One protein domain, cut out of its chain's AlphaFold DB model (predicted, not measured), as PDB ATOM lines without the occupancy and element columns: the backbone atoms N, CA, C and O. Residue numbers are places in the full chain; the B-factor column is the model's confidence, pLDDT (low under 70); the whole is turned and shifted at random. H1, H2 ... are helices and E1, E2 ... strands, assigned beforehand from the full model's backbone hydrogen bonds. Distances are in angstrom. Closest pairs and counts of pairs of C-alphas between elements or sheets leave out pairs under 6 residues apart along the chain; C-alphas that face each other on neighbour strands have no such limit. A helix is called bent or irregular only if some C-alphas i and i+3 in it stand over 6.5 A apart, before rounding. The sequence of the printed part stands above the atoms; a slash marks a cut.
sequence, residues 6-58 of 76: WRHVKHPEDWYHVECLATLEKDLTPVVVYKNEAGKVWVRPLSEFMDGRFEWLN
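This is residues 6 to 58 of the 76 residues of the protein "DUF1653 domain-containing protein" of bacterium (UniProt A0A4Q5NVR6). One strongly twisted, curled sheet of five strands is folded along its long, bent strand E2, which pairs with E1 near one end and with E3 farther along. The small helix H1 and the link after it bridge the sheet's two edges, E4 and E5, which stay apart, and the sheet does not close into a barrel. The printed part has 53 residues, with E1, E2, E3, E4, H1 and E5 in chain order; the sheet's order is E4, E3, E2, E1, E5, all antiparallel, and the class is mostly strand. The whole is compact, with a radius of gyration of the C-alphas of 11.2 A and spans of 33 by 23 by 18 A.

E2, residues 11 to 23, measures 26.5 A and bends by 87 degrees at residue 14. E3 is residues 30 to 36, 20.2 A, and E4 is residues 41 to 45, 13.9 A. E1, residues 6 to 8, begins at C-alpha 6 (-38.918, -1.593, -23.510). H1 is residues 46 to 49. E5, residues 54 to 57, ends at C-alpha 57 (-37.049, 1.148, -19.012).

E1 to E4 form a meander, each strand the antiparallel neighbour of the one before. Staggered pairing joins E2 to E1 over residues 11 to 16, with N 16 and O 6 at 2.8 A, and to E3 over 16 to 23, with N 31 and O 22 at 2.8 A. E4 and E3 pair through N 32 and O 44, 2.8 A; E1 and E5 through N 55 and O 7, 2.9 A. H1 is on the sheet at a height of 5.0 A, over none of its strands; the closest C-alphas of E3 and H1 are those of Val 31 and Leu 46, 4.6 A apart. H1 is too short for an O i to N i+4 pair; its one O i to N i+3 pair is within range.

The C-alphas of Lys 26 and Asn 58, the two farthest apart, are 33.4 A apart. The printed part has no cut and no long link. Residue 58 is under 70 in pLDDT.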
ATOM      1  N   TRP A   6     -37.631  -2.255 -23.320       89.25
ATOM      2  CA  TRP A   6     -38.918  -1.593 -23.510       89.25
ATOM      3  C   TRP A   6     -40.021  -2.466 -22.930       89.25
ATOM      4  O   TRP A   6     -39.930  -3.690 -22.983       89.25
ATOM      5  N   ARG A   7     -41.066  -1.843 -22.394       90.31
ATOM      6  CA  ARG A   7     -42.232  -2.532 -21.835       90.31
ATOM      7  C   ARG A   7     -43.482  -2.072 -22.542       90.31
ATOM      8  O   ARG A   7     -43.640  -0.876 -22.766       90.31
ATOM      9  N   HIS A   8     -44.385  -2.994 -22.848       88.81
ATOM     10  CA  HIS A   8     -45.701  -2.619 -23.345       88.81
ATOM     11  C   HIS A   8     -46.625  -2.266 -22.171       88.81
ATOM     12  O   HIS A   8     -46.787  -3.065 -21.255       88.81
ATOM     13  N   VAL A   9     -47.288  -1.108 -22.195       87.12
ATOM     14  CA  VAL A   9     -48.073  -0.610 -21.041       87.12
ATOM     15  C   VAL A   9     -49.205  -1.563 -20.636       87.12
ATOM     16  O   VAL A   9     -49.494  -1.725 -19.455       87.12
ATOM     17  N   LYS A  10     -49.828  -2.244 -21.605       88.56
ATOM     18  CA  LYS A  10     -50.908  -3.216 -21.341       88.56
ATOM     19  C   LYS A  10     -50.422  -4.532 -20.714       88.56
ATOM     20  O   LYS A  10     -51.218  -5.223 -20.091       88.56
ATOM     21  N   HIS A  11     -49.156  -4.881 -20.927       84.56
ATOM     22  CA  HIS A  11     -48.558  -6.153 -20.522       84.56
ATOM     23  C   HIS A  11     -47.244  -5.846 -19.802       84.56
ATOM     24  O   HIS A  11     -46.172  -5.975 -20.394       84.56
ATOM     25  N   PRO A  12     -47.312  -5.321 -18.566       78.81
ATOM     26  CA  PRO A  12     -46.135  -4.854 -17.841       78.81
ATOM     27  C   PRO A  12     -45.132  -5.970 -17.504       78.81
ATOM     28  O   PRO A  12     -43.983  -5.682 -17.180       78.81
ATOM     29  N   GLU A  13     -45.554  -7.227 -17.575       81.25
ATOM     30  CA  GLU A  13     -44.712  -8.413 -17.464       81.25
ATOM     31  C   GLU A  13     -43.883  -8.708 -18.726       81.25
ATOM     32  O   GLU A  13     -42.894  -9.433 -18.638       81.25
ATOM     33  N   ASP A  14     -44.248  -8.139 -19.882       84.62
ATOM     34  CA  ASP A  14     -43.561  -8.384 -21.147       84.62
ATOM     35  C   ASP A  14     -42.425  -7.381 -21.386       84.62
ATOM     36  O   ASP A  14     -42.634  -6.169 -21.547       84.62
ATOM     37  N   TRP A  15     -41.214  -7.923 -21.514       86.81
ATOM     38  CA  TRP A  15     -40.002  -7.174 -21.821       86.81
ATOM     39  C   TRP A  15     -39.614  -7.362 -23.282       86.81
ATOM     40  O   TRP A  15     -39.581  -8.476 -23.811       86.81
ATOM     41  N   TYR A  16     -39.275  -6.248 -23.922       91.75
ATOM     42  CA  TYR A  16     -38.914  -6.202 -25.326       91.75
ATOM     43  C   TYR A  16     -37.539  -5.571 -25.520       91.75
ATOM     44  O   TYR A  16     -37.216  -4.529 -24.947       91.75
ATOM     45  N   HIS A  17     -36.736  -6.187 -26.378       91.56
ATOM     46  CA  HIS A  17     -35.465  -5.654 -26.837       91.56
ATOM     47  C   HIS A  17     -35.606  -5.124 -28.261       91.56
ATOM     48  O   HIS A  17     -36.093  -5.838 -29.134       91.56
ATOM     49  N   VAL A  18     -35.165  -3.888 -28.501       93.25
ATOM     50  CA  VAL A  18     -35.075  -3.336 -29.858       93.25
ATOM     51  C   VAL A  18     -33.772  -3.802 -30.488       93.25
ATOM     52  O   VAL A  18     -32.700  -3.450 -30.007       93.25
ATOM     53  N   GLU A  19     -33.884  -4.561 -31.572       94.62
ATOM     54  CA  GLU A  19     -32.746  -5.060 -32.345       94.62
ATOM     55  C   GLU A  19     -32.181  -3.959 -33.242       94.62
ATOM     56  O   GLU A  19     -30.986  -3.662 -33.221       94.62
ATOM     57  N   CYS A  20     -33.052  -3.319 -34.025       95.12
ATOM     58  CA  CYS A  20     -32.669  -2.236 -34.919       95.12
ATOM     59  C   CYS A  20     -33.868  -1.377 -35.341       95.12
ATOM     60  O   CYS A  20     -35.036  -1.752 -35.196       95.12
ATOM     61  N   LEU A  21     -33.546  -0.209 -35.893       96.75
ATOM     62  CA  LEU A  21     -34.458   0.540 -36.748       96.75
ATOM     63  C   LEU A  21     -34.278   0.056 -38.186       96.75
ATOM     64  O   LEU A  21     -33.153  -0.211 -38.612       96.75
ATOM     65  N   ALA A  22     -35.373  -0.035 -38.926       97.56
ATOM     66  CA  ALA A  22     -35.364  -0.422 -40.328       97.56
ATOM     67  C   ALA A  22     -36.347   0.435 -41.135       97.56
ATOM     68  O   ALA A  22     -37.096   1.247 -40.589       97.56
ATOM     69  N   THR A  23     -36.342   0.240 -42.446       98.25
ATOM     70  CA  THR A  23     -37.243   0.904 -43.388       98.25
ATOM     71  C   THR A  23     -38.045  -0.169 -44.110       98.25
ATOM     72  O   THR A  23     -37.462  -1.104 -44.656       98.25
ATOM     73  N   LEU A  24     -39.375  -0.058 -44.105       97.50
ATOM     74  CA  LEU A  24     -40.220  -0.942 -44.904       97.50
ATOM     75  C   LEU A  24     -40.020  -0.637 -46.385       97.50
ATOM     76  O   LEU A  24     -40.274   0.472 -46.833       97.50
ATOM     77  N   GLU A  25     -39.611  -1.635 -47.158       97.81
ATOM     78  CA  GLU A  25     -39.350  -1.471 -48.593       97.81
ATOM     79  C   GLU A  25     -40.593  -1.011 -49.369       97.81
ATOM     80  O   GLU A  25     -40.495  -0.200 -50.284       97.81
ATOM     81  N   LYS A  26     -41.776  -1.493 -48.966       97.12
ATOM     82  CA  LYS A  26     -43.048  -1.238 -49.653       97.12
ATOM     83  C   LYS A  26     -43.396   0.251 -49.768       97.12
ATOM     84  O   LYS A  26     -43.954   0.663 -50.780       97.12
ATOM     85  N   ASP A  27     -43.163   1.019 -48.711       97.56
ATOM     86  CA  ASP A  27     -43.670   2.392 -48.574       97.56
ATOM     87  C   ASP A  27     -42.683   3.344 -47.886       97.56
ATOM     88  O   ASP A  27     -43.014   4.493 -47.604       97.56
ATOM     89  N   LEU A  28     -41.457   2.876 -47.644       97.81
ATOM     90  CA  LEU A  28     -40.382   3.596 -46.968       97.81
ATOM     91  C   LEU A  28     -40.708   4.004 -45.524       97.81
ATOM     92  O   LEU A  28     -40.002   4.826 -44.938       97.81
ATOM     93  N   THR A  29     -41.737   3.409 -44.915       98.25
ATOM     94  CA  THR A  29     -42.107   3.717 -43.533       98.25
ATOM     95  C   THR A  29     -40.990   3.282 -42.581       98.25
ATOM     96  O   THR A  29     -40.558   2.122 -42.626       98.25
ATOM     97  N   PRO A  30     -40.519   4.162 -41.681       98.25
ATOM     98  CA  PRO A  30     -39.583   3.772 -40.638       98.25
ATOM     99  C   PRO A  30     -40.262   2.821 -39.648       98.25
ATOM    100  O   PRO A  30     -41.366   3.082 -39.165       98.25
ATOM    101  N   VAL A  31     -39.585   1.729 -39.313       98.38
ATOM    102  CA  VAL A  31     -40.078   0.695 -38.399       98.38
ATOM    103  C   VAL A  31     -39.062   0.356 -37.318       98.38
ATOM    104  O   VAL A  31     -37.855   0.538 -37.478       98.38
ATOM    105  N   VAL A  32     -39.573  -0.181 -36.215       97.00
ATOM    106  CA  VAL A  32     -38.794  -0.778 -35.132       97.00
ATOM    107  C   VAL A  32     -38.887  -2.294 -35.254       97.00
ATOM    108  O   VAL A  32     -39.991  -2.842 -35.327       97.00
ATOM    109  N   VAL A  33     -37.734  -2.963 -35.249       96.88
ATOM    110  CA  VAL A  33     -37.631  -4.419 -35.118       96.88
ATOM    111  C   VAL A  33     -37.283  -4.734 -33.672       96.88
ATOM    112  O   VAL A  33     -36.270  -4.265 -33.149       96.88
ATOM    113  N   TYR A  34     -38.134  -5.507 -33.007       95.19
ATOM    114  CA  TYR A  34     -37.979  -5.824 -31.593       95.19
ATOM    115  C   TYR A  34     -38.380  -7.266 -31.300       95.19
ATOM    116  O   TYR A  34     -39.174  -7.863 -32.031       95.19
ATOM    117  N   LYS A  35     -37.823  -7.831 -30.228       94.81
ATOM    118  CA  LYS A  35     -38.098  -9.201 -29.788       94.81
ATOM    119  C   LYS A  35     -38.420  -9.283 -28.306       94.81
ATOM    120  O   LYS A  35     -37.987  -8.423 -27.545       94.81
ATOM    121  N   ASN A  36     -39.139 -10.320 -27.898       92.19
ATOM    122  CA  ASN A  36     -39.313 -10.654 -26.482       92.19
ATOM    123  C   ASN A  36     -38.235 -11.640 -25.996       92.19
ATOM    124  O   ASN A  36     -37.399 -12.104 -26.777       92.19
ATOM    125  N   GLU A  37     -38.278 -12.001 -24.713       88.88
ATOM    126  CA  GLU A  37     -37.341 -12.961 -24.105       88.88
ATOM    127  C   GLU A  37     -37.412 -14.363 -24.726       88.88
ATOM    128  O   GLU A  37     -36.397 -15.046 -24.839       88.88
ATOM    129  N   ALA A  38     -38.588 -14.768 -25.214       90.81
ATOM    130  CA  ALA A  38     -38.773 -16.029 -25.932       90.81
ATOM    131  C   ALA A  38     -38.222 -16.001 -27.376       90.81
ATOM    132  O   ALA A  38     -38.346 -16.985 -28.103       90.81
ATOM    133  N   GLY A  39     -37.643 -14.879 -27.819       90.81
ATOM    134  CA  GLY A  39     -37.047 -14.721 -29.146       90.81
ATOM    135  C   GLY A  39     -38.050 -14.479 -30.274       90.81
ATOM    136  O   GLY A  39     -37.658 -14.443 -31.439       90.81
ATOM    137  N   LYS A  40     -39.336 -14.284 -29.965       95.69
ATOM    138  CA  LYS A  40     -40.339 -13.915 -30.968       95.69
ATOM    139  C   LYS A  40     -40.085 -12.480 -31.420       95.69
ATOM    140  O   LYS A  40     -39.875 -11.610 -30.581       95.69
ATOM    141  N   VAL A  41     -40.108 -12.252 -32.733       96.75
ATOM    142  CA  VAL A  41     -39.765 -10.968 -33.360       96.75
ATOM    143  C   VAL A  41     -41.008 -10.317 -33.955       96.75
ATOM    144  O   VAL A  41     -41.847 -10.988 -34.559       96.75
ATOM    145  N   TRP A  42     -41.093  -8.998 -33.820       96.69
ATOM    146  CA  TRP A  42     -42.118  -8.165 -34.431       96.69
ATOM    147  C   TRP A  42     -41.502  -6.976 -35.160       96.69
ATOM    148  O   TRP A  42     -40.413  -6.503 -34.833       96.69
ATOM    149  N   VAL A  43     -42.263  -6.472 -36.129       97.00
ATOM    150  CA  VAL A  43     -41.993  -5.231 -36.852       97.00
ATOM    151  C   VAL A  43     -43.198  -4.319 -36.658       97.00
ATOM    152  O   VAL A  43     -44.339  -4.764 -36.789       97.00
ATOM    153  N   ARG A  44     -42.961  -3.055 -36.308       96.69
ATOM    154  CA  ARG A  44     -44.025  -2.065 -36.080       96.69
ATOM    155  C   ARG A  44     -43.584  -0.685 -36.582       96.69
ATOM    156  O   ARG A  44     -42.406  -0.367 -36.416       96.69
ATOM    157  N   PRO A  45     -44.481   0.138 -37.161       97.62
ATOM    158  CA  PRO A  45     -44.172   1.529 -37.496       97.62
ATOM    159  C   PRO A  45     -43.577   2.281 -36.310       97.62
ATOM    160  O   PRO A  45     -44.059   2.156 -35.185       97.62
ATOM    161  N   LEU A  46     -42.534   3.073 -36.561       96.75
ATOM    162  CA  LEU A  46     -41.848   3.834 -35.516       96.75
ATOM    163  C   LEU A  46     -42.805   4.800 -34.808       96.75
ATOM    164  O   LEU A  46     -42.742   4.930 -33.588       96.75
ATOM    165  N   SER A  47     -43.719   5.421 -35.554       96.56
ATOM    166  CA  SER A  47     -44.754   6.304 -35.004       96.56
ATOM    167  C   SER A  47     -45.677   5.582 -34.022       96.56
ATOM    168  O   SER A  47     -45.948   6.118 -32.956       96.56
ATOM    169  N   GLU A  48     -46.110   4.356 -34.336       95.75
ATOM    170  CA  GLU A  48     -46.921   3.523 -33.434       95.75
ATOM    171  C   GLU A  48     -46.125   2.970 -32.251       95.75
ATOM    172  O   GLU A  48     -46.699   2.644 -31.222       95.75
ATOM    173  N   PHE A  49     -44.817   2.765 -32.405       94.12
ATOM    174  CA  PHE A  49     -43.981   2.299 -31.301       94.12
ATOM    175  C   PHE A  49     -43.731   3.421 -30.282       94.12
ATOM    176  O   PHE A  49     -43.673   3.170 -29.083       94.12
ATOM    177  N   MET A  50     -43.632   4.664 -30.756       92.75
ATOM    178  CA  MET A  50     -43.380   5.854 -29.941       92.75
ATOM    179  C   MET A  50     -44.665   6.582 -29.500       92.75
ATOM    180  O   MET A  50     -44.583   7.690 -28.979       92.75
ATOM    181  N   ASP A  51     -45.848   5.987 -29.690       93.94
ATOM    182  CA  ASP A  51     -47.147   6.613 -29.382       93.94
ATOM    183  C   ASP A  51     -47.544   6.557 -27.892       93.94
ATOM    184  O   ASP A  51     -48.627   7.008 -27.520       93.94
ATOM    185  N   GLY A  52     -46.682   5.997 -27.038       89.75
ATOM    186  CA  GLY A  52     -46.934   5.789 -25.610       89.75
ATOM    187  C   GLY A  52     -47.393   4.377 -25.238       89.75
ATOM    188  O   GLY A  52     -47.512   4.077 -24.055       89.75
ATOM    189  N   ARG A  53     -47.597   3.465 -26.202       90.31
ATOM    190  CA  ARG A  53     -47.818   2.032 -25.909       90.31
ATOM    191  C   ARG A  53     -46.599   1.341 -25.320       90.31
ATOM    192  O   ARG A  53     -46.756   0.311 -24.660       90.31
ATOM    193  N   PHE A  54     -45.410   1.874 -25.590       92.25
ATOM    194  CA  PHE A  54     -44.152   1.346 -25.095       92.25
ATOM    195  C   PHE A  54     -43.455   2.375 -24.215       92.25
ATOM    196  O   PHE A  54     -43.258   3.524 -24.602       92.25
ATOM    197  N   GLU A  55     -43.045   1.926 -23.039       90.81
ATOM    198  CA  GLU A  55     -42.271   2.716 -22.095       90.81
ATOM    199  C   GLU A  55     -40.820   2.255 -22.129       90.81
ATOM    200  O   GLU A  55     -40.525   1.052 -22.131       90.81
ATOM    201  N   TRP A  56     -39.904   3.221 -22.156       85.81
ATOM    202  CA  TRP A  56     -38.487   2.927 -22.045       85.81
ATOM    203  C   TRP A  56     -38.130   2.658 -20.588       85.81
ATOM    204  O   TRP A  56     -38.373   3.482 -19.707       85.81
ATOM    205  N   LEU A  57     -37.513   1.510 -20.337       78.62
ATOM    206  CA  LEU A  57     -37.049   1.148 -19.012       78.62
ATOM    207  C   LEU A  57     -35.604   1.598 -18.888       78.62
ATOM    208  O   LEU A  57     -34.674   0.983 -19.419       78.62
ATOM    209  N   ASN A  58     -35.416   2.703 -18.178       64.06
ATOM    210  CA  ASN A  58     -34.091   3.092 -17.754       64.06
ATOM    211  C   ASN A  58     -33.665   2.153 -16.620       64.06
ATOM    212  O   ASN A  58     -34.199   2.219 -15.515       64.06
TER     213      ASN A  58